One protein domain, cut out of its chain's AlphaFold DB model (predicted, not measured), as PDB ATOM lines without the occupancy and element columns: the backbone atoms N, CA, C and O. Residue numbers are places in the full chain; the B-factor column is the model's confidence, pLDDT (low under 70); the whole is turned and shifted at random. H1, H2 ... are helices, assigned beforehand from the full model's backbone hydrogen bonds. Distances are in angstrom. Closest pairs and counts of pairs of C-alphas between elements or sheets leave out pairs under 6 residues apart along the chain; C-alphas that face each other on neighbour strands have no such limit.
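AT A GLANCE: This is residues 13 to 58 of the 61 residues of the protein "Unannotated protein" of freshwater metagenome (UniProt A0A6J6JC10). One helix of 15 residues, H2, makes the backbone of a small model, with a five-residue helix, H1, beside its middle and the loop of residues 18 to 31 leading from H1 round to the first end of H2. Beyond the last end of H2 the chain folds back as a tail without a named element, and residues 52 to 58 of it stick out free. The printed part has 46 residues with two named helices, H1 then H2 along the chain, and no named strand; the class is all helix, though the helices hold 20 of the 46 residues, under half. The whole is compact, with a radius of gyration of the C-alphas of 9.9 A, and spans 24 by 19 by 15 A.

IN THESE COORDINATES: H1 covers residues 13 to 17, from C-alpha 13 at (189.528, 241.063, 249.823) to C-alpha 17, 6.0 A away. Residues 18 to 31 hold no named element. H2 covers residues 32 to 46, from C-alpha 32 at (203.719, 230.972, 256.610) to C-alpha 46 at (190.104, 231.458, 241.634), 20.2 A in length. Residues 47 to 58 again hold no named element.

HOW THE PARTS SIT: H1 and H2 are close but not clearly touching, with 2 pairs of C-alphas within 8 A. Their closest C-alphas are those of Trp 15 and Val 38, 7.4 A apart, and their centres are 10.7 A apart. In both helices every pair of O i and N i+4 is within hydrogen-bond range.

THE WHOLE: The two farthest C-alphas are those of Glu 22 and Ser 56, 26.5 A apart. The printed part has no cut. The link from H1 to H2, 14 residues, is long. The mean pLDDT of the printed part is 70.5; residue 27 and residues 46 to 58 are under 70.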
ATOM      1  N   GLY A  13     190.727 241.702 250.376       73.12
ATOM      2  CA  GLY A  13     189.528 241.063 249.823       73.12
ATOM      3  C   GLY A  13     189.726 239.585 249.476       73.12
ATOM      4  O   GLY A  13     188.913 238.759 249.868       73.12
ATOM      5  N   THR A  14     190.827 239.223 248.809       75.06
ATOM      6  CA  THR A  14     191.134 237.818 248.483       75.06
ATOM      7  C   THR A  14     191.346 236.992 249.747       75.06
ATOM      8  O   THR A  14     190.858 235.871 249.833       75.06
ATOM      9  N   TRP A  15     192.041 237.546 250.737       78.25
ATOM     10  CA  TRP A  15     192.276 236.887 252.018       78.25
ATOM     11  C   TRP A  15     190.963 236.588 252.755       78.25
ATOM     12  O   TRP A  15     190.706 235.437 253.103       78.25
ATOM     13  N   ALA A  16     190.091 237.590 252.896       80.38
ATOM     14  CA  ALA A  16     188.784 237.425 253.527       80.38
ATOM     15  C   ALA A  16     187.867 236.466 252.750       80.38
ATOM     16  O   ALA A  16     187.238 235.594 253.345       80.38
ATOM     17  N   SER A  17     187.830 236.559 251.417       80.25
ATOM     18  CA  SER A  17     186.992 235.681 250.588       80.25
ATOM     19  C   SER A  17     187.415 234.212 250.609       80.25
ATOM     20  O   SER A  17     186.580 233.352 250.350       80.25
ATOM     21  N   ASN A  18     188.678 233.907 250.918       77.50
ATOM     22  CA  ASN A  18     189.197 232.535 250.943       77.50
ATOM     23  C   ASN A  18     189.349 231.969 252.365       77.50
ATOM     24  O   ASN A  18     190.018 230.955 252.569       77.50
ATOM     25  N   GLY A  19     188.719 232.618 253.348       77.81
ATOM     26  CA  GLY A  19     188.699 232.156 254.734       77.81
ATOM     27  C   GLY A  19     189.967 232.477 255.518       77.81
ATOM     28  O   GLY A  19     190.095 232.040 256.650       77.81
ATOM     29  N   GLY A  20     190.884 233.283 254.982       77.81
ATOM     30  CA  GLY A  20     192.101 233.658 255.699       77.81
ATOM     31  C   GLY A  20     191.844 234.469 256.970       77.81
ATOM     32  O   GLY A  20     192.629 234.404 257.915       77.81
ATOM     33  N   THR A  21     190.699 235.148 257.054       82.94
ATOM     34  CA  THR A  21     190.234 235.819 258.278       82.94
ATOM     35  C   THR A  21     190.002 234.867 259.454       82.94
ATOM     36  O   THR A  21     189.868 235.342 260.574       82.94
ATOM     37  N   GLU A  22     189.969 233.543 259.241       82.75
ATOM     38  CA  GLU A  22     189.975 232.566 260.342       82.75
ATOM     39  C   GLU A  22     191.328 232.514 261.067       82.75
ATOM     40  O   GLU A  22     191.386 232.220 262.259       82.75
ATOM     41  N   PHE A  23     192.413 232.803 260.344       81.88
ATOM     42  CA  PHE A  23     193.773 232.747 260.861       81.88
ATOM     43  C   PHE A  23     194.232 234.111 261.370       81.88
ATOM     44  O   PHE A  23     194.815 234.200 262.448       81.88
ATOM     45  N   ALA A  24     193.976 235.169 260.596       79.81
ATOM     46  CA  ALA A  24     194.324 236.541 260.950       79.81
ATOM     47  C   ALA A  24     193.485 237.548 260.155       79.81
ATOM     48  O   ALA A  24     193.104 237.257 259.028       79.81
ATOM     49  N   ASP A  25     193.268 238.763 260.662       77.62
ATOM     50  CA  ASP A  25     192.594 239.834 259.903       77.62
ATOM     51  C   ASP A  25     193.307 240.158 258.579       77.62
ATOM     52  O   ASP A  25     192.676 240.487 257.571       77.62
ATOM     53  N   VAL A  26     194.636 240.026 258.559       73.56
ATOM     54  CA  VAL A  26     195.466 240.244 257.376       73.56
ATOM     55  C   VAL A  26     196.489 239.128 257.208       73.56
ATOM     56  O   VAL A  26     197.068 238.642 258.173       73.56
ATOM     57  N   ALA A  27     196.811 238.784 255.962       69.50
ATOM     58  CA  ALA A  27     197.833 237.779 255.666       69.50
ATOM     59  C   ALA A  27     199.239 238.134 256.195       69.50
ATOM     60  O   ALA A  27     200.108 237.272 256.211       69.50
ATOM     61  N   ALA A  28     199.487 239.384 256.614       72.94
ATOM     62  CA  ALA A  28     200.732 239.773 257.283       72.94
ATOM     63  C   ALA A  28     200.878 239.181 258.686       72.94
ATOM     64  O   ALA A  28     201.999 238.883 259.088       72.94
ATOM     65  N   ASP A  29     199.761 239.001 259.387       79.12
ATOM     66  CA  ASP A  29     199.720 238.470 260.748       79.12
ATOM     67  C   ASP A  29     199.580 236.940 260.772       79.12
ATOM     68  O   ASP A  29     199.835 236.304 261.792       79.12
ATOM     69  N   ALA A  30     199.219 236.325 259.641       77.69
ATOM     70  CA  ALA A  30     199.163 234.875 259.507       77.69
ATOM     71  C   ALA A  30     200.564 234.262 259.368       77.69
ATOM     72  O   ALA A  30     201.447 234.809 258.698       77.69
ATOM     73  N   THR A  31     200.760 233.072 259.933       80.56
ATOM     74  CA  THR A  31     202.010 232.324 259.771       80.56
ATOM     75  C   THR A  31     202.177 231.834 258.332       80.56
ATOM     76  O   THR A  31     201.223 231.741 257.557       80.56
ATOM     77  N   ARG A  32     203.410 231.479 257.955       72.31
ATOM     78  CA  ARG A  32     203.719 230.972 256.610       72.31
ATOM     79  C   ARG A  32     202.853 229.768 256.222       72.31
ATOM     80  O   ARG A  32     202.440 229.674 255.074       72.31
ATOM     81  N   GLU A  33     202.587 228.861 257.157       77.88
ATOM     82  CA  GLU A  33     201.772 227.663 256.916       77.88
ATOM     83  C   GLU A  33     200.301 228.022 256.687       77.88
ATOM     84  O   GLU A  33     199.708 227.566 255.713       77.88
ATOM     85  N   GLN A  34     199.749 228.930 257.497       79.94
ATOM     86  CA  GLN A  34     198.384 229.442 257.321       79.94
ATOM     87  C   GLN A  34     198.227 230.177 255.984       79.94
ATOM     88  O   GLN A  34     197.243 229.999 255.271       79.94
ATOM     89  N   GLN A  35     199.234 230.966 255.600       75.44
ATOM     90  CA  GLN A  35     199.261 231.625 254.298       75.44
ATOM     91  C   GLN A  35     199.268 230.615 253.141       75.44
ATOM     92  O   GLN A  35     198.606 230.868 252.139       75.44
ATOM     93  N   ILE A  36     199.973 229.484 253.269       76.44
ATOM     94  CA  ILE A  36     199.993 228.410 252.261       76.44
ATOM     95  C   ILE A  36     198.634 227.704 252.181       76.44
ATOM     96  O   ILE A  36     198.158 227.441 251.081       76.44
ATOM     97  N   GLU A  37     197.983 227.434 253.309       81.06
ATOM     98  CA  GLU A  37     196.673 226.777 253.305       81.06
ATOM     99  C   GLU A  37     195.610 227.643 252.616       81.06
ATOM    100  O   GLU A  37     194.897 227.185 251.721       81.06
ATOM    101  N   VAL A  38     195.568 228.937 252.940       79.19
ATOM    102  CA  VAL A  38     194.677 229.884 252.257       79.19
ATOM    103  C   VAL A  38     195.078 230.042 250.792       79.19
ATOM    104  O   VAL A  38     194.206 230.084 249.930       79.19
ATOM    105  N   ALA A  39     196.378 230.071 250.478       75.50
ATOM    106  CA  ALA A  39     196.878 230.100 249.104       75.50
ATOM    107  C   ALA A  39     196.351 228.925 248.275       75.50
ATOM    108  O   ALA A  39     195.935 229.137 247.138       75.50
ATOM    109  N   GLN A  40     196.336 227.711 248.831       77.94
ATOM    110  CA  GLN A  40     195.798 226.534 248.149       77.94
ATOM    111  C   GLN A  40     194.295 226.662 247.898       77.94
ATOM    112  O   GLN A  40     193.854 226.418 246.779       77.94
ATOM    113  N   ARG A  41     193.524 227.154 248.875       80.50
ATOM    114  CA  ARG A  41     192.082 227.406 248.703       80.50
ATOM    115  C   ARG A  41     191.798 228.453 247.621       80.50
ATOM    116  O   ARG A  41     190.921 228.260 246.783       80.50
ATOM    117  N   VAL A  42     192.586 229.533 247.591       78.00
ATOM    118  CA  VAL A  42     192.524 230.564 246.537       78.00
ATOM    119  C   VAL A  42     192.845 229.954 245.178       78.00
ATOM    120  O   VAL A  42     192.194 230.281 244.187       78.00
ATOM    121  N   LEU A  43     193.830 229.055 245.133       75.25
ATOM    122  CA  LEU A  43     194.228 228.357 243.920       75.25
ATOM    123  C   LEU A  43     193.112 227.460 243.384       75.25
ATOM    124  O   LEU A  43     192.848 227.480 242.184       75.25
ATOM    125  N   GLU A  44     192.449 226.708 244.260       75.44
ATOM    126  CA  GLU A  44     191.325 225.843 243.900       75.44
ATOM    127  C   GLU A  44     190.091 226.644 243.458       75.44
ATOM    128  O   GLU A  44     189.393 226.229 242.536       75.44
ATOM    129  N   GLY A  45     189.830 227.803 244.076       71.44
ATOM    130  CA  GLY A  45     188.636 228.607 243.799       71.44
ATOM    131  C   GLY A  45     188.774 229.612 242.649       71.44
ATOM    132  O   GLY A  45     187.875 229.738 241.824       71.44
ATOM    133  N   SER A  46     189.878 230.361 242.598       63.00
ATOM    134  CA  SER A  46     190.104 231.458 241.634       63.00
ATOM    135  C   SER A  46     191.193 231.157 240.598       63.00
ATOM    136  O   SER A  46     191.329 231.889 239.615       63.00
ATOM    137  N   GLY A  47     191.978 230.093 240.794       62.81
ATOM    138  CA  GLY A  47     193.138 229.784 239.965       62.81
ATOM    139  C   GLY A  47     194.297 230.773 240.141       62.81
ATOM    140  O   GLY A  47     194.227 231.768 240.864       62.81
ATOM    141  N   TRP A  48     195.388 230.528 239.412       58.44
ATOM    142  CA  TRP A  48     196.596 231.369 239.414       58.44
ATOM    143  C   TRP A  48     196.373 232.822 238.957       58.44
ATOM    144  O   TRP A  48     197.255 233.662 239.129       58.44
ATOM    145  N   GLY A  49     195.200 233.147 238.404       56.19
ATOM    146  CA  GLY A  49     194.851 234.497 237.952       56.19
ATOM    147  C   GLY A  49     194.778 235.537 239.075       56.19
ATOM    148  O   GLY A  49     194.919 236.727 238.806       56.19
ATOM    149  N   ALA A  50     194.622 235.108 240.332       57.72
ATOM    150  CA  ALA A  50     194.609 236.001 241.492       57.72
ATOM    151  C   ALA A  50     196.010 236.501 241.907       57.72
ATOM    152  O   ALA A  50     196.112 237.450 242.687       57.72
ATOM    153  N   TRP A  51     197.088 235.903 241.379       58.38
ATOM    154  CA  TRP A  51     198.462 236.241 241.752       58.38
ATOM    155  C   TRP A  51     199.429 236.308 240.566       58.38
ATOM    156  O   TRP A  51     200.155 235.350 240.292       58.38
ATOM    157  N   PRO A  52     199.551 237.480 239.921       50.41
ATOM    158  CA  PRO A  52     200.576 237.695 238.902       50.41
ATOM    159  C   PRO A  52     202.007 237.777 239.471       50.41
ATOM    160  O   PRO A  52     202.957 237.644 238.709       50.41
ATOM    161  N   GLY A  53     202.189 237.995 240.784       49.28
ATOM    162  CA  GLY A  53     203.514 238.192 241.402       49.28
ATOM    163  C   GLY A  53     204.097 236.987 242.157       49.28
ATOM    164  O   GLY A  53     205.307 236.777 242.134       49.28
ATOM    165  N   CYS A  54     203.263 236.180 242.820       48.06
ATOM    166  CA  CYS A  54     203.735 235.142 243.753       48.06
ATOM    167  C   CYS A  54     203.842 233.735 243.153       48.06
ATOM    168  O   CYS A  54     204.539 232.890 243.715       48.06
ATOM    169  N   SER A  55     203.252 233.493 241.979       47.62
ATOM    170  CA  SER A  55     203.478 232.266 241.199       47.62
ATOM    171  C   SER A  55     204.939 232.104 240.778       47.62
ATOM    172  O   SER A  55     205.490 231.007 240.850       47.62
ATOM    173  N   SER A  56     205.608 233.213 240.441       40.88
ATOM    174  CA  SER A  56     207.035 233.230 240.103       40.88
ATOM    175  C   SER A  56     207.960 232.952 241.293       40.88
ATOM    176  O   SER A  56     209.060 232.453 241.082       40.88
ATOM    177  N   LEU A  57     207.533 233.231 242.530       42.50
ATOM    178  CA  LEU A  57     208.317 232.958 243.746       42.50
ATOM    179  C   LEU A  57     208.125 231.526 244.269       42.50
ATOM    180  O   LEU A  57     209.041 230.972 244.870       42.50
ATOM    181  N   LEU A  58     206.962 230.918 244.017       51.75
ATOM    182  CA  LEU A  58     206.653 229.536 244.404       51.75
ATOM    183  C   LEU A  58     207.113 228.483 243.381       51.75
ATOM    184  O   LEU A  58     206.949 227.292 243.632       51.75
TER     185      LEU A  58